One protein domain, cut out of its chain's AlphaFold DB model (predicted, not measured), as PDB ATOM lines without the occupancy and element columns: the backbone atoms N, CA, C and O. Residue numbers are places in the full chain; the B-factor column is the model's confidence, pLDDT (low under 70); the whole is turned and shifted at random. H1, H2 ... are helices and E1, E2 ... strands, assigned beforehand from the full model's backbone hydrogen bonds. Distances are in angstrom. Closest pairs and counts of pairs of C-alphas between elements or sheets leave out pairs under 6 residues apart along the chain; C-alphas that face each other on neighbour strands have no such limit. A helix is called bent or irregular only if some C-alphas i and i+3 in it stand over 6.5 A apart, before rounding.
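AT A GLANCE: This is residues 553 to 669 of the 893 residues of the protein "Hypothetical protein" of Rotaria sp. Silwood1 (UniProt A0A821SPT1). A cluster of helices at one end, with H1, H3 and H4 in it and the short H2 beside them, and a small three-stranded sheet, E1 to E3, at the other end have H5 between them. H5 packs on the last part of H4 and on the sheet, the short H6 packs on H5, and the closing strand E4 passes H4. The printed part has 117 residues, with six named helices and four named strands in the order H1 H2 H3 H4 E1 E2 E3 H5 H6 E4. The sheet has the order E1 - E2 - E3 and is antiparallel; the class is mixed, helices and strands. The whole is compact, with a radius of gyration of the C-alphas of 14.4 A, and spans 43 by 32 by 24 A.

IN THESE COORDINATES: H1 is residues 555 to 567, 18.2 A long, and begins at C-alpha 555 at (118.289, 177.806, 113.470). H2, residues 575 to 578, and H3, residues 581 to 589, measure 5.4 A and 12.2 A. H4, residues 591 to 608, is the longest helix at 25.2 A; it ends at C-alpha 608 at (105.897, 179.721, 129.347). H4 is irregular, with C-alphas 592 and 595 8.0 A apart, and has a kink of 30 degrees near residue 598. Strands E1, residues 617 to 619, E2, residues 622 to 627, and E3, residues 630 to 632, measure 6.3 A, 15.5 A and 5.9 A. H5, residues 638 to 650, is 19.9 A long; it is neither bent nor irregular, but only just: C-alphas 638 and 641 are 6.3 A apart. H6, residues 656 to 660, is 6.0 A long. E4, residues 665 to 668, is 9.9 A long and ends at C-alpha 668 at (100.550, 167.482, 115.178).

HOW THE PARTS SIT: H1 and H3 touch at a shallow tilt of 24 degrees, opposite ways; their closest C-alphas, of Leu 560 and Glu 582, are 4.9 A apart. H2 is close to H1 but not clearly touching, with the closest C-alphas, of Ile 564 and Val 577, 7.2 A apart. H3 and H4 form a helical hairpin at a steep tilt of 42 degrees; H4 touches H3 with residues 593 to 597 alone, closest at the C-alphas of Cys 587 and Val 594, 5.4 A. H4 and H5 touch at a steep tilt of 64 degrees, the same way, closest at the C-alphas of Asp 607 and Lys 640, 5.2 A. E1, E2 and E3 form a meander, each strand the antiparallel neighbour of the one before. In the hairpin of E1 and E2, N 617 and O 624 are 2.9 A apart, within hydrogen-bond range; in that of E2 and E3, N 632 and O 625 are 2.8 A apart, also within range. H5 is on the sheet, over E2; the closest C-alphas of the two, of Ile 623 and Tyr 645, are 7.0 A apart. H5 and H6 touch, closest at the C-alphas of Tyr 645 and Leu 659, 5.8 A. E4 pairs with no named strand; the closest C-alphas of E4 and H4, of Ile 665 and Ala 600, are 6.6 A apart. Every O i to N i+4 pair is within hydrogen-bond range in H1, H3 and H6; the counts are 12 of 14 in H4 and 8 of 9 in H5, and H2 is too short for such a pair.

THE WHOLE: The two C-alphas farthest apart, of His 579 and Asp 629, are 45.4 A apart. The printed part has no cut, and no link is long. The mean pLDDT of the printed part is 90.1; residues 626 to 630 are under 70.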
ATOM      1  N   GLN A 553     112.698 171.583 113.525       92.94
ATOM      2  CA  GLN A 553     113.940 172.200 113.985       92.94
ATOM      3  C   GLN A 553     114.558 173.050 112.876       92.94
ATOM      4  O   GLN A 553     114.711 172.597 111.744       92.94
ATOM      5  N   ASP A 554     114.936 174.279 113.215       94.44
ATOM      6  CA  ASP A 554     115.666 175.192 112.334       94.44
ATOM      7  C   ASP A 554     116.419 176.230 113.193       94.44
ATOM      8  O   ASP A 554     115.948 176.579 114.287       94.44
ATOM      9  N   PRO A 555     117.572 176.758 112.742       95.50
ATOM     10  CA  PRO A 555     118.289 177.806 113.470       95.50
ATOM     11  C   PRO A 555     117.437 179.048 113.770       95.50
ATOM     12  O   PRO A 555     117.586 179.656 114.832       95.50
ATOM     13  N   THR A 556     116.511 179.414 112.878       96.25
ATOM     14  CA  THR A 556     115.608 180.561 113.080       96.25
ATOM     15  C   THR A 556     114.585 180.304 114.189       96.25
ATOM     16  O   THR A 556     114.357 181.184 115.020       96.25
ATOM     17  N   ILE A 557     114.051 179.080 114.279       96.31
ATOM     18  CA  ILE A 557     113.182 178.628 115.382       96.31
ATOM     19  C   ILE A 557     113.960 178.627 116.697       96.31
ATOM     20  O   ILE A 557     113.476 179.121 117.714       96.31
ATOM     21  N   THR A 558     115.196 178.128 116.665       96.62
ATOM     22  CA  THR A 558     116.070 178.088 117.841       96.62
ATOM     23  C   THR A 558     116.334 179.490 118.381       96.62
ATOM     24  O   THR A 558     116.209 179.736 119.581       96.62
ATOM     25  N   SER A 559     116.641 180.437 117.491       97.00
ATOM     26  CA  SER A 559     116.832 181.842 117.854       97.00
ATOM     27  C   SER A 559     115.567 182.453 118.461       97.00
ATOM     28  O   SER A 559     115.651 183.138 119.479       97.00
ATOM     29  N   LEU A 560     114.399 182.175 117.874       97.25
ATOM     30  CA  LEU A 560     113.106 182.670 118.346       97.25
ATOM     31  C   LEU A 560     112.770 182.169 119.758       97.25
ATOM     32  O   LEU A 560     112.480 182.975 120.641       97.25
ATOM     33  N   ILE A 561     112.850 180.860 120.002       96.94
ATOM     34  CA  ILE A 561     112.513 180.277 121.310       96.94
ATOM     35  C   ILE A 561     113.522 180.723 122.378       96.94
ATOM     36  O   ILE A 561     113.124 181.113 123.477       96.94
ATOM     37  N   ASN A 562     114.817 180.773 122.045       96.62
ATOM     38  CA  ASN A 562     115.841 181.308 122.944       96.62
ATOM     39  C   ASN A 562     115.581 182.774 123.318       96.62
ATOM     40  O   ASN A 562     115.805 183.162 124.467       96.62
ATOM     41  N   HIS A 563     115.119 183.592 122.368       96.00
ATOM     42  CA  HIS A 563     114.738 184.976 122.635       96.00
ATOM     43  C   HIS A 563     113.556 185.045 123.611       96.00
ATOM     44  O   HIS A 563     113.626 185.774 124.602       96.00
ATOM     45  N   ILE A 564     112.509 184.245 123.375       95.94
ATOM     46  CA  ILE A 564     111.323 184.162 124.244       95.94
ATOM     47  C   ILE A 564     111.721 183.768 125.672       95.94
ATOM     48  O   ILE A 564     111.353 184.458 126.621       95.94
ATOM     49  N   TRP A 565     112.532 182.718 125.833       95.50
ATOM     50  CA  TRP A 565     112.995 182.279 127.150       95.50
ATOM     51  C   TRP A 565     113.809 183.360 127.872       95.50
ATOM     52  O   TRP A 565     113.594 183.609 129.057       95.50
ATOM     53  N   LYS A 566     114.722 184.052 127.178       93.94
ATOM     54  CA  LYS A 566     115.565 185.102 127.783       93.94
ATOM     55  C   LYS A 566     114.786 186.354 128.182       93.94
ATOM     56  O   LYS A 566     115.144 186.999 129.162       93.94
ATOM     57  N   GLN A 567     113.752 186.714 127.424       91.81
ATOM     58  CA  GLN A 567     112.945 187.915 127.664       91.81
ATOM     59  C   GLN A 567     111.701 187.651 128.525       91.81
ATOM     60  O   GLN A 567     110.911 188.575 128.743       91.81
ATOM     61  N   ARG A 568     111.530 186.418 129.028       91.06
ATOM     62  CA  ARG A 568     110.383 186.009 129.848       91.06
ATOM     63  C   ARG A 568     110.190 186.945 131.046       91.06
ATOM     64  O   ARG A 568     111.122 187.234 131.795       91.06
ATOM     65  N   LYS A 569     108.965 187.437 131.216       87.88
ATOM     66  CA  LYS A 569     108.517 188.305 132.318       87.88
ATOM     67  C   LYS A 569     107.062 187.953 132.650       87.88
ATOM     68  O   LYS A 569     106.382 187.438 131.770       87.88
ATOM     69  N   PRO A 570     106.541 188.293 133.842       83.06
ATOM     70  CA  PRO A 570     105.174 187.926 134.233       83.06
ATOM     71  C   PRO A 570     104.060 188.371 133.264       83.06
ATOM     72  O   PRO A 570     103.036 187.711 133.181       83.06
ATOM     73  N   ASN A 571     104.263 189.459 132.507       84.12
ATOM     74  CA  ASN A 571     103.290 189.996 131.539       84.12
ATOM     75  C   ASN A 571     103.712 189.766 130.071       84.12
ATOM     76  O   ASN A 571     103.360 190.560 129.190       84.12
ATOM     77  N   PHE A 572     104.537 188.751 129.804       90.19
ATOM     78  CA  PHE A 572     105.009 188.454 128.451       90.19
ATOM     79  C   PHE A 572     103.821 188.076 127.553       90.19
ATOM     80  O   PHE A 572     102.894 187.397 127.975       90.19
ATOM     81  N   ASN A 573     103.780 188.573 126.317       91.94
ATOM     82  CA  ASN A 573     102.629 188.366 125.432       91.94
ATOM     83  C   ASN A 573     103.038 188.420 123.959       91.94
ATOM     84  O   ASN A 573     104.163 188.795 123.635       91.94
ATOM     85  N   LEU A 574     102.102 188.080 123.071       92.69
ATOM     86  CA  LEU A 574     102.351 187.925 121.639       92.69
ATOM     87  C   LEU A 574     102.970 189.169 120.975       92.69
ATOM     88  O   LEU A 574     103.856 189.030 120.133       92.69
ATOM     89  N   ASN A 575     102.574 190.378 121.386       90.88
ATOM     90  CA  ASN A 575     103.093 191.621 120.804       90.88
ATOM     91  C   ASN A 575     104.591 191.816 121.065       90.88
ATOM     92  O   ASN A 575     105.272 192.446 120.253       90.88
ATOM     93  N   HIS A 576     105.107 191.258 122.164       91.31
ATOM     94  CA  HIS A 576     106.535 191.284 122.480       91.31
ATOM     95  C   HIS A 576     107.362 190.382 121.559       91.31
ATOM     96  O   HIS A 576     108.570 190.562 121.483       91.31
ATOM     97  N   VAL A 577     106.729 189.435 120.858       94.31
ATOM     98  CA  VAL A 577     107.408 188.483 119.973       94.31
ATOM     99  C   VAL A 577     107.269 188.887 118.509       94.31
ATOM    100  O   VAL A 577     108.261 188.910 117.787       94.31
ATOM    101  N   THR A 578     106.072 189.266 118.059       93.25
ATOM    102  CA  THR A 578     105.776 189.479 116.627       93.25
ATOM    103  C   THR A 578     106.562 190.619 115.967       93.25
ATOM    104  O   THR A 578     106.713 190.638 114.747       93.25
ATOM    105  N   HIS A 579     107.104 191.553 116.753       92.19
ATOM    106  CA  HIS A 579     107.909 192.677 116.257       92.19
ATOM    107  C   HIS A 579     109.423 192.400 116.238       92.19
ATOM    108  O   HIS A 579     110.174 193.209 115.682       92.19
ATOM    109  N   THR A 580     109.862 191.283 116.823       95.94
ATOM    110  CA  THR A 580     111.281 190.907 116.941       95.94
ATOM    111  C   THR A 580     111.875 190.491 115.598       95.94
ATOM    112  O   THR A 580     111.162 190.069 114.682       95.94
ATOM    113  N   ASP A 581     113.194 190.611 115.469       96.69
ATOM    114  CA  ASP A 581     113.888 190.197 114.251       96.69
ATOM    115  C   ASP A 581     113.971 188.670 114.153       96.69
ATOM    116  O   ASP A 581     113.894 188.123 113.055       96.69
ATOM    117  N   GLU A 582     114.006 187.970 115.288       97.56
ATOM    118  CA  GLU A 582     113.957 186.512 115.369       97.56
ATOM    119  C   GLU A 582     112.630 185.954 114.831       97.56
ATOM    120  O   GLU A 582     112.633 185.010 114.037       97.56
ATOM    121  N   TYR A 583     111.492 186.568 115.184       96.81
ATOM    122  CA  TYR A 583     110.186 186.172 114.644       96.81
ATOM    123  C   TYR A 583     110.095 186.424 113.134       96.81
ATOM    124  O   TYR A 583     109.646 185.552 112.385       96.81
ATOM    125  N   LYS A 584     110.569 187.586 112.662       96.50
ATOM    126  CA  LYS A 584     110.608 187.902 111.223       96.50
ATOM    127  C   LYS A 584     111.513 186.935 110.461       96.50
ATOM    128  O   LYS A 584     111.142 186.496 109.377       96.50
ATOM    129  N   ALA A 585     112.669 186.571 111.019       96.56
ATOM    130  CA  ALA A 585     113.580 185.598 110.421       96.56
ATOM    131  C   ALA A 585     112.923 184.217 110.282       96.56
ATOM    132  O   ALA A 585     113.007 183.609 109.215       96.56
ATOM    133  N   CYS A 586     112.204 183.764 111.314       95.12
ATOM    134  CA  CYS A 586     111.442 182.516 111.268       95.12
ATOM    135  C   CYS A 586     110.325 182.569 110.208       95.12
ATOM    136  O   CYS A 586     110.195 181.653 109.398       95.12
ATOM    137  N   CYS A 587     109.566 183.668 110.139       95.25
ATOM    138  CA  CYS A 587     108.535 183.861 109.112       95.25
ATOM    139  C   CYS A 587     109.116 183.851 107.690       95.25
ATOM    140  O   CYS A 587     108.542 183.245 106.791       95.25
ATOM    141  N   ASN A 588     110.275 184.482 107.487       94.69
ATOM    142  CA  ASN A 588     110.953 184.508 106.191       94.69
ATOM    143  C   ASN A 588     111.491 183.128 105.787       94.69
ATOM    144  O   ASN A 588     111.537 182.818 104.598       94.69
ATOM    145  N   ARG A 589     111.896 182.299 106.759       93.81
ATOM    146  CA  ARG A 589     112.350 180.924 106.520       93.81
ATOM    147  C   ARG A 589     111.206 179.997 106.097       93.81
ATOM    148  O   ARG A 589     111.444 179.093 105.291       93.81
ATOM    149  N   PHE A 590     109.995 180.236 106.603       93.00
ATOM    150  CA  PHE A 590     108.796 179.440 106.321       93.00
ATOM    151  C   PHE A 590     107.615 180.320 105.861       93.00
ATOM    152  O   PHE A 590     106.593 180.403 106.546       93.00
ATOM    153  N   PRO A 591     107.710 180.967 104.684       91.31
ATOM    154  CA  PRO A 591     106.755 181.995 104.259       91.31
ATOM    155  C   PRO A 591     105.323 181.465 104.085       91.31
ATOM    156  O   PRO A 591     104.361 182.167 104.384       91.31
ATOM    157  N   THR A 592     105.168 180.209 103.659       92.62
ATOM    158  CA  THR A 592     103.859 179.550 103.512       92.62
ATOM    159  C   THR A 592     103.226 179.188 104.861       92.62
ATOM    160  O   THR A 592     102.007 179.073 104.964       92.62
ATOM    161  N   TRP A 593     104.039 179.033 105.908       92.38
ATOM    162  CA  TRP A 593     103.631 178.493 107.210       92.38
ATOM    163  C   TRP A 593     103.628 179.547 108.322       92.38
ATOM    164  O   TRP A 593     103.575 179.204 109.501       92.38
ATOM    165  N   VAL A 594     103.631 180.836 107.970       94.31
ATOM    166  CA  VAL A 594     103.536 181.946 108.936       94.31
ATOM    167  C   VAL A 594     102.337 181.805 109.888       94.31
ATOM    168  O   VAL A 594     102.540 181.991 111.089       94.31
ATOM    169  N   PRO A 595     101.117 181.427 109.441       94.75
ATOM    170  CA  PRO A 595     100.004 181.200 110.366       94.75
ATOM    171  C   PRO A 595     100.287 180.092 111.389       94.75
ATOM    172  O   PRO A 595      99.938 180.236 112.555       94.75
ATOM    173  N   LEU A 596     100.973 179.019 110.978       92.88
ATOM    174  CA  LEU A 596     101.361 177.923 111.870       92.88
ATOM    175  C   LEU A 596     102.387 178.393 112.906       92.88
ATOM    176  O   LEU A 596     102.241 178.086 114.086       92.88
ATOM    177  N   ILE A 597     103.388 179.173 112.485       94.44
ATOM    178  CA  ILE A 597     104.368 179.771 113.405       94.44
ATOM    179  C   ILE A 597     103.660 180.677 114.416       94.44
ATOM    180  O   ILE A 597     103.983 180.637 115.601       94.44
ATOM    181  N   LEU A 598     102.688 181.477 113.971       95.44
ATOM    182  CA  LEU A 598     101.944 182.376 114.847       95.44
ATOM    183  C   LEU A 598     101.180 181.617 115.940       95.44
ATOM    184  O   LEU A 598     101.268 182.008 117.103       95.44
ATOM    185  N   GLU A 599     100.457 180.548 115.592       95.38
ATOM    186  CA  GLU A 599      99.759 179.719 116.587       95.38
ATOM    187  C   GLU A 599     100.748 179.014 117.525       95.38
ATOM    188  O   GLU A 599     100.591 179.093 118.741       95.38
ATOM    189  N   ALA A 600     101.839 178.451 116.993       94.56
ATOM    190  CA  ALA A 600     102.881 177.841 117.817       94.56
ATOM    191  C   ALA A 600     103.472 178.831 118.833       94.56
ATOM    192  O   ALA A 600     103.687 178.478 119.987       94.56
ATOM    193  N   VAL A 601     103.697 180.091 118.444       95.31
ATOM    194  CA  VAL A 601     104.175 181.135 119.364       95.31
ATOM    195  C   VAL A 601     103.157 181.432 120.468       95.31
ATOM    196  O   VAL A 601     103.565 181.671 121.604       95.31
ATOM    197  N   LYS A 602     101.850 181.410 120.182       94.94
ATOM    198  CA  LYS A 602     100.826 181.579 121.228       94.94
ATOM    199  C   LYS A 602     100.887 180.442 122.244       94.94
ATOM    200  O   LYS A 602     100.894 180.727 123.439       94.94
ATOM    201  N   ASP A 603     101.007 179.202 121.778       94.12
ATOM    202  CA  ASP A 603     101.129 178.022 122.641       94.12
ATOM    203  C   ASP A 603     102.415 178.069 123.477       94.12
ATOM    204  O   ASP A 603     102.381 177.858 124.688       94.12
ATOM    205  N   ILE A 604     103.543 178.446 122.860       95.00
ATOM    206  CA  ILE A 604     104.827 178.670 123.543       95.00
ATOM    207  C   ILE A 604     104.659 179.705 124.663       95.00
ATOM    208  O   ILE A 604     105.125 179.487 125.775       95.00
ATOM    209  N   ILE A 605     103.992 180.834 124.408       94.12
ATOM    210  CA  ILE A 605     103.777 181.872 125.430       94.12
ATOM    211  C   ILE A 605     102.829 181.382 126.531       94.12
ATOM    212  O   ILE A 605     103.048 181.687 127.703       94.12
ATOM    213  N   TYR A 606     101.780 180.640 126.179       93.06
ATOM    214  CA  TYR A 606     100.848 180.082 127.157       93.06
ATOM    215  C   TYR A 606     101.555 179.119 128.118       93.06
ATOM    216  O   TYR A 606     101.423 179.247 129.337       93.06
ATOM    217  N   ASP A 607     102.353 178.198 127.584       94.06
ATOM    218  CA  ASP A 607     103.098 177.233 128.386       94.06
ATOM    219  C   ASP A 607     104.265 177.875 129.143       94.06
ATOM    220  O   ASP A 607     104.566 177.441 130.251       94.06
ATOM    221  N   LEU A 608     104.865 178.956 128.633       92.75
ATOM    222  CA  LEU A 608     105.897 179.721 129.347       92.75
ATOM    223  C   LEU A 608     105.402 180.237 130.705       92.75
ATOM    224  O   LEU A 608     106.189 180.347 131.641       92.75
ATOM    225  N   HIS A 609     104.109 180.545 130.831       89.25
ATOM    226  CA  HIS A 609     103.517 180.986 132.098       89.25
ATOM    227  C   HIS A 609     103.057 179.834 132.999       89.25
ATOM    228  O   HIS A 609     102.796 180.063 134.175       89.25
ATOM    229  N   ASN A 610     102.948 178.613 132.470       87.56
ATOM    230  CA  ASN A 610     102.320 177.478 133.152       87.56
ATOM    231  C   ASN A 610     103.218 176.228 133.229       87.56
ATOM    232  O   ASN A 610     102.743 175.159 133.620       87.56
ATOM    233  N   PHE A 611     104.493 176.312 132.834       86.44
ATOM    234  CA  PHE A 611     105.378 175.143 132.780       86.44
ATOM    235  C   PHE A 611     105.752 174.606 134.165       86.44
ATOM    236  O   PHE A 611     106.058 173.428 134.288       86.44
ATOM    237  N   GLU A 612     105.689 175.412 135.223       84.31
ATOM    238  CA  GLU A 612     105.933 174.930 136.591       84.31
ATOM    239  C   GLU A 612     104.775 174.072 137.127       84.31
ATOM    240  O   GLU A 612     104.938 173.359 138.108       84.31
ATOM    241  N   ALA A 613     103.611 174.100 136.470       76.06
ATOM    242  CA  ALA A 613     102.394 173.434 136.933       76.06
ATOM    243  C   ALA A 613     102.271 171.956 136.512       76.06
ATOM    244  O   ALA A 613     101.194 171.384 136.652       76.06
ATOM    245  N   HIS A 614     103.311 171.346 135.933       82.06
ATOM    246  CA  HIS A 614     103.278 169.934 135.535       82.06
ATOM    247  C   HIS A 614     104.467 169.168 136.118       82.06
ATOM    248  O   HIS A 614     105.600 169.649 136.084       82.06
ATOM    249  N   ASP A 615     104.197 167.971 136.634       83.25
ATOM    250  CA  ASP A 615     105.211 167.113 137.235       83.25
ATOM    251  C   ASP A 615     106.027 166.389 136.159       83.25
ATOM    252  O   ASP A 615     105.481 165.820 135.210       83.25
ATOM    253  N   TYR A 616     107.347 166.365 136.330       90.06
ATOM    254  CA  TYR A 616     108.268 165.630 135.467       90.06
ATOM    255  C   TYR A 616     109.436 165.054 136.265       90.06
ATOM    256  O   TYR A 616     109.728 165.480 137.384       90.06
ATOM    257  N   VAL A 617     110.113 164.065 135.683       88.12
ATOM    258  CA  VAL A 617     111.308 163.449 136.264       88.12
ATOM    259  C   VAL A 617     112.503 163.733 135.365       88.12
ATOM    260  O   VAL A 617     112.450 163.470 134.164       88.12
ATOM    261  N   VAL A 618     113.584 164.246 135.951       89.44
ATOM    262  CA  VAL A 618     114.877 164.395 135.274       89.44
ATOM    263  C   VAL A 618     115.707 163.150 135.545       89.44
ATOM    264  O   VAL A 618     115.982 162.819 136.700       89.44
ATOM    265  N   LYS A 619     116.092 162.438 134.489       87.62
ATOM    266  CA  LYS A 619     116.948 161.256 134.586       87.62
ATOM    267  C   LYS A 619     117.726 161.066 133.290       87.62
ATOM    268  O   LYS A 619     117.173 161.250 132.211       87.62
ATOM    269  N   ASP A 620     118.999 160.695 133.407       86.75
ATOM    270  CA  ASP A 620     119.870 160.359 132.273       86.75
ATOM    271  C   ASP A 620     119.878 161.436 131.166       86.75
ATOM    272  O   ASP A 620     119.733 161.129 129.982       86.75
ATOM    273  N   ASP A 621     120.022 162.708 131.567       91.38
ATOM    274  CA  ASP A 621     120.030 163.881 130.676       91.38
ATOM    275  C   ASP A 621     118.724 164.079 129.873       91.38
ATOM    276  O   ASP A 621     118.706 164.639 128.775       91.38
ATOM    277  N   LYS A 622     117.601 163.586 130.412       91.25
ATOM    278  CA  LYS A 622     116.273 163.666 129.797       91.25
ATOM    279  C   LYS A 622     115.198 164.014 130.811       91.25
ATOM    280  O   LYS A 622     115.286 163.692 131.992       91.25
ATOM    281  N   ILE A 623     114.138 164.611 130.291       90.62
ATOM    282  CA  ILE A 623     112.870 164.805 130.988       90.62
ATOM    283  C   ILE A 623     111.911 163.706 130.555       90.62
ATOM    284  O   ILE A 623     111.700 163.510 129.355       90.62
ATOM    285  N   GLY A 624     111.365 162.992 131.532       87.19
ATOM    286  CA  GLY A 624     110.368 161.949 131.343       87.19
ATOM    287  C   GLY A 624     109.101 162.217 132.145       87.19
ATOM    288  O   GLY A 624     109.118 162.899 133.173       87.19
ATOM    289  N   TYR A 625     108.007 161.639 131.662       81.00
ATOM    290  CA  TYR A 625     106.686 161.687 132.277       81.00
ATOM    291  C   TYR A 625     106.275 160.303 132.745       81.00
ATOM    292  O   TYR A 625     106.812 159.297 132.291       81.00
ATOM    293  N   LYS A 626     105.338 160.252 133.682       61.91
ATOM    294  CA  LYS A 626     104.842 158.992 134.230       61.91
ATOM    295  C   LYS A 626     103.639 158.554 133.408       61.91
ATOM    296  O   LYS A 626     102.645 159.271 133.379       61.91
ATOM    297  N   GLU A 627     103.736 157.406 132.752       61.47
ATOM    298  CA  GLU A 627     102.616 156.772 132.054       61.47
ATOM    299  C   GLU A 627     102.498 155.344 132.572       61.47
ATOM    300  O   GLU A 627     103.402 154.527 132.380       61.47
ATOM    301  N   GLN A 628     101.395 155.068 133.274       61.88
ATOM    302  CA  GLN A 628     101.174 153.797 133.963       61.88
ATOM    303  C   GLN A 628     102.437 153.387 134.741       61.88
ATOM    304  O   GLN A 628     102.952 154.180 135.521       61.88
ATOM    305  N   ASP A 629     102.975 152.193 134.469       50.78
ATOM    306  CA  ASP A 629     104.090 151.571 135.175       50.78
ATOM    307  C   ASP A 629     105.490 152.077 134.795       50.78
ATOM    308  O   ASP A 629     106.462 151.478 135.251       50.78
ATOM    309  N   THR A 630     105.676 153.086 133.942       56.16
ATOM    310  CA  THR A 630     107.029 153.476 133.497       56.16
ATOM    311  C   THR A 630     107.226 154.987 133.373       56.16
ATOM    312  O   THR A 630     106.288 155.773 133.241       56.16
ATOM    313  N   ILE A 631     108.498 155.409 133.428       71.00
ATOM    314  CA  ILE A 631     108.892 156.744 132.971       71.00
ATOM    315  C   ILE A 631     109.041 156.671 131.455       71.00
ATOM    316  O   ILE A 631     109.944 156.011 130.934       71.00
ATOM    317  N   VAL A 632     108.154 157.368 130.763       72.38
ATOM    318  CA  VAL A 632     108.144 157.494 129.314       72.38
ATOM    319  C   VAL A 632     108.792 158.812 128.913       72.38
ATOM    320  O   VAL A 632     108.449 159.892 129.392       72.38
ATOM    321  N   TYR A 633     109.768 158.726 128.017       80.25
ATOM    322  CA  TYR A 633     110.498 159.889 127.490       80.25
ATOM    323  C   TYR A 633     109.968 160.346 126.124       80.25
ATOM    324  O   TYR A 633     110.464 161.311 125.547       80.25
ATOM    325  N   ASN A 634     108.999 159.612 125.576       70.94
ATOM    326  CA  ASN A 634     108.330 159.886 124.306       70.94
ATOM    327  C   ASN A 634     107.019 160.667 124.476       70.94
ATOM    328  O   ASN A 634     106.435 161.068 123.472       70.94
ATOM    329  N   VAL A 635     106.566 160.892 125.713       72.25
ATOM    330  CA  VAL A 635     105.440 161.781 126.024       72.25
ATOM    331  C   VAL A 635     105.953 163.212 126.169       72.25
ATOM    332  O   VAL A 635     107.046 163.445 126.683       72.25
ATOM    333  N   VAL A 636     105.174 164.177 125.687       79.75
ATOM    334  CA  VAL A 636     105.511 165.604 125.716       79.75
ATOM    335  C   VAL A 636     104.252 166.388 126.083       79.75
ATOM    336  O   VAL A 636     103.219 166.242 125.433       79.75
ATOM    337  N   TYR A 637     104.340 167.241 127.101       84.19
ATOM    338  CA  TYR A 637     103.282 168.159 127.527       84.19
ATOM    339  C   TYR A 637     103.497 169.524 126.876       84.19
ATOM    340  O   TYR A 637     103.974 170.467 127.510       84.19
ATOM    341  N   GLY A 638     103.178 169.607 125.583       87.19
ATOM    342  CA  GLY A 638     103.317 170.840 124.809       87.19
ATOM    343  C   GLY A 638     104.721 171.443 124.915       87.19
ATOM    344  O   GLY A 638     105.730 170.738 124.860       87.19
ATOM    345  N   TYR A 639     104.789 172.757 125.106       93.06
ATOM    346  CA  TYR A 639     106.039 173.479 125.331       93.06
ATOM    347  C   TYR A 639     106.433 173.535 126.811       93.06
ATOM    348  O   TYR A 639     107.552 173.944 127.120       93.06
ATOM    349  N   LYS A 640     105.588 173.054 127.734       93.69
ATOM    350  CA  LYS A 640     105.967 172.928 129.150       93.69
ATOM    351  C   LYS A 640     107.171 172.011 129.320       93.69
ATOM    352  O   LYS A 640     108.100 172.357 130.046       93.69
ATOM    353  N   THR A 641     107.202 170.898 128.582       92.88
ATOM    354  CA  THR A 641     108.365 170.003 128.527       92.88
ATOM    355  C   THR A 641     109.613 170.745 128.072       92.88
ATOM    356  O   THR A 641     110.658 170.635 128.703       92.88
ATOM    357  N   LEU A 642     109.510 171.535 127.000       94.62
ATOM    358  CA  LEU A 642     110.633 172.311 126.481       94.62
ATOM    359  C   LEU A 642     111.169 173.296 127.530       94.62
ATOM    360  O   LEU A 642     112.376 173.381 127.739       94.62
ATOM    361  N   PHE A 643     110.290 174.006 128.237       95.31
ATOM    362  CA  PHE A 643     110.709 174.934 129.288       95.31
ATOM    363  C   PHE A 643     111.251 174.247 130.536       95.31
ATOM    364  O   PHE A 643     112.140 174.795 131.185       95.31
ATOM    365  N   ALA A 644     110.808 173.027 130.832       93.69
ATOM    366  CA  ALA A 644     111.456 172.200 131.835       93.69
ATOM    367  C   ALA A 644     112.913 171.885 131.433       93.69
ATOM    368  O   ALA A 644     113.803 172.021 132.271       93.69
ATOM    369  N   TYR A 645     113.199 171.591 130.151       95.38
ATOM    370  CA  TYR A 645     114.586 171.418 129.674       95.38
ATOM    371  C   TYR A 645     115.408 172.700 129.860       95.38
ATOM    372  O   TYR A 645     116.547 172.626 130.316       95.38
ATOM    373  N   TYR A 646     114.843 173.877 129.565       95.75
ATOM    374  CA  TYR A 646     115.521 175.152 129.825       95.75
ATOM    375  C   TYR A 646     115.801 175.376 131.320       95.75
ATOM    376  O   TYR A 646     116.915 175.746 131.688       95.75
ATOM    377  N   CYS A 647     114.808 175.143 132.181       93.62
ATOM    378  CA  CYS A 647     114.919 175.336 133.627       93.62
ATOM    379  C   CYS A 647     115.978 174.409 134.245       93.62
ATOM    380  O   CYS A 647     116.833 174.851 135.011       93.62
ATOM    381  N   GLU A 648     115.962 173.130 133.878       94.81
ATOM    382  CA  GLU A 648     116.903 172.138 134.398       94.81
ATOM    383  C   GLU A 648     118.304 172.281 133.793       94.81
ATOM    384  O   GLU A 648     119.300 171.982 134.457       94.81
ATOM    385  N   HIS A 649     118.417 172.838 132.582       96.31
ATOM    386  CA  HIS A 649     119.700 173.256 132.022       96.31
ATOM    387  C   HIS A 649     120.315 174.420 132.814       96.31
ATOM    388  O   HIS A 649     121.497 174.369 133.153       96.31
ATOM    389  N   GLU A 650     119.521 175.431 133.193       94.56
ATOM    390  CA  GLU A 650     119.976 176.530 134.065       94.56
ATOM    391  C   GLU A 650     120.428 176.022 135.452       94.56
ATOM    392  O   GLU A 650     121.329 176.603 136.058       94.56
ATOM    393  N   LYS A 651     119.854 174.909 135.934       93.94
ATOM    394  CA  LYS A 651     120.261 174.213 137.171       93.94
ATOM    395  C   LYS A 651     121.443 173.249 136.988       93.94
ATOM    396  O   LYS A 651     121.938 172.714 137.977       93.94
ATOM    397  N   GLY A 652     121.896 173.018 135.754       93.06
ATOM    398  CA  GLY A 652     122.999 172.111 135.428       93.06
ATOM    399  C   GLY A 652     122.652 170.617 135.435       93.06
ATOM    400  O   GLY A 652     123.569 169.801 135.425       93.06
ATOM    401  N   GLN A 653     121.366 170.244 135.456       92.62
ATOM    402  CA  GLN A 653     120.920 168.841 135.410       92.62
ATOM    403  C   GLN A 653     120.744 168.306 133.978       92.62
ATOM    404  O   GLN A 653     120.701 167.095 133.776       92.62
ATOM    405  N   ILE A 654     120.656 169.208 132.998       95.94
ATOM    406  CA  ILE A 654     120.521 168.911 131.567       95.94
ATOM    407  C   ILE A 654     121.683 169.546 130.794       95.94
ATOM    408  O   ILE A 654     122.063 170.692 131.052       95.94
ATOM    409  N   THR A 655     122.240 168.835 129.817       95.44
ATOM    410  CA  THR A 655     123.318 169.324 128.950       95.44
ATOM    411  C   THR A 655     122.801 170.267 127.860       95.44
ATOM    412  O   THR A 655     121.655 170.175 127.419       95.44
ATOM    413  N   SER A 656     123.664 171.161 127.356       94.25
ATOM    414  CA  SER A 656     123.306 172.044 126.232       94.25
ATOM    415  C   SER A 656     122.902 171.255 124.987       94.25
ATOM    416  O   SER A 656     121.970 171.648 124.298       94.25
ATOM    417  N   LYS A 657     123.545 170.104 124.744       94.38
ATOM    418  CA  LYS A 657     123.205 169.210 123.633       94.38
ATOM    419  C   LYS A 657     121.761 168.712 123.746       94.38
ATOM    420  O   LYS A 657     121.003 168.821 122.790       94.38
ATOM    421  N   SER A 658     121.375 168.208 124.917       93.31
ATOM    422  CA  SER A 658     120.021 167.692 125.141       93.31
ATOM    423  C   SER A 658     118.962 168.791 125.106       93.31
ATOM    424  O   SER A 658     117.868 168.551 124.608       93.31
ATOM    425  N   LEU A 659     119.285 170.011 125.549       94.75
ATOM    426  CA  LEU A 659     118.409 171.167 125.354       94.75
ATOM    427  C   LEU A 659     118.238 171.496 123.861       94.75
ATOM    428  O   LEU A 659     117.110 171.591 123.387       94.75
ATOM    429  N   GLU A 660     119.336 171.635 123.115       93.50
ATOM    430  CA  GLU A 660     119.324 171.969 121.682       93.50
ATOM    431  C   GLU A 660     118.514 170.959 120.856       93.50
ATOM    432  O   GLU A 660     117.720 171.361 120.008       93.50
ATOM    433  N   GLU A 661     118.620 169.662 121.165       91.44
ATOM    434  CA  GLU A 661     117.832 168.597 120.529       91.44
ATOM    435  C   GLU A 661     116.315 168.702 120.784       91.44
ATOM    436  O   GLU A 661     115.531 168.040 120.100       91.44
ATOM    437  N   LYS A 662     115.871 169.506 121.757       93.12
ATOM    438  CA  LYS A 662     114.447 169.682 122.093       93.12
ATOM    439  C   LYS A 662     113.857 170.991 121.591       93.12
ATOM    440  O   LYS A 662     112.633 171.066 121.454       93.12
ATOM    441  N   ILE A 663     114.678 171.988 121.256       95.25
ATOM    442  CA  ILE A 663     114.199 173.280 120.748       95.25
ATOM    443  C   ILE A 663     113.597 173.088 119.353       95.25
ATOM    444  O   ILE A 663     114.296 172.967 118.350       95.25
ATOM    445  N   SER A 664     112.269 173.046 119.287       94.19
ATOM    446  CA  SER A 664     111.523 172.820 118.050       94.19
ATOM    447  C   SER A 664     110.114 173.392 118.151       94.19
ATOM    448  O   SER A 664     109.606 173.603 119.251       94.19
ATOM    449  N   ILE A 665     109.474 173.616 117.003       94.19
ATOM    450  CA  ILE A 665     108.021 173.792 116.933       94.19
ATOM    451  C   ILE A 665     107.393 172.405 116.782       94.19
ATOM    452  O   ILE A 665     107.761 171.654 115.877       94.19
ATOM    453  N   SER A 666     106.463 172.062 117.675       91.12
ATOM    454  CA  SER A 666     105.748 170.782 117.644       91.12
ATOM    455  C   SER A 666     104.545 170.874 116.709       91.12
ATOM    456  O   SER A 666     103.716 171.772 116.845       91.12
ATOM    457  N   ILE A 667     104.453 169.951 115.753       90.12
ATOM    458  CA  ILE A 667     103.418 169.947 114.717       90.12
ATOM    459  C   ILE A 667     102.680 168.624 114.768       90.12
ATOM    460  O   ILE A 667     103.242 167.576 114.455       90.12
ATOM    461  N   LYS A 668     101.402 168.669 115.138       89.81
ATOM    462  CA  LYS A 668     100.550 167.482 115.178       89.81
ATOM    463  C   LYS A 668     100.347 166.935 113.758       89.81
ATOM    464  O   LYS A 668      99.814 167.628 112.897       89.81
ATOM    465  N   CYS A 669     100.756 165.689 113.523       90.06
ATOM    466  CA  CYS A 669     100.685 165.031 112.212       90.06
ATOM    467  C   CYS A 669      99.304 164.430 111.906       90.06
ATOM    468  O   CYS A 669      99.069 163.954 110.800       90.06
TER     469      CYS A 669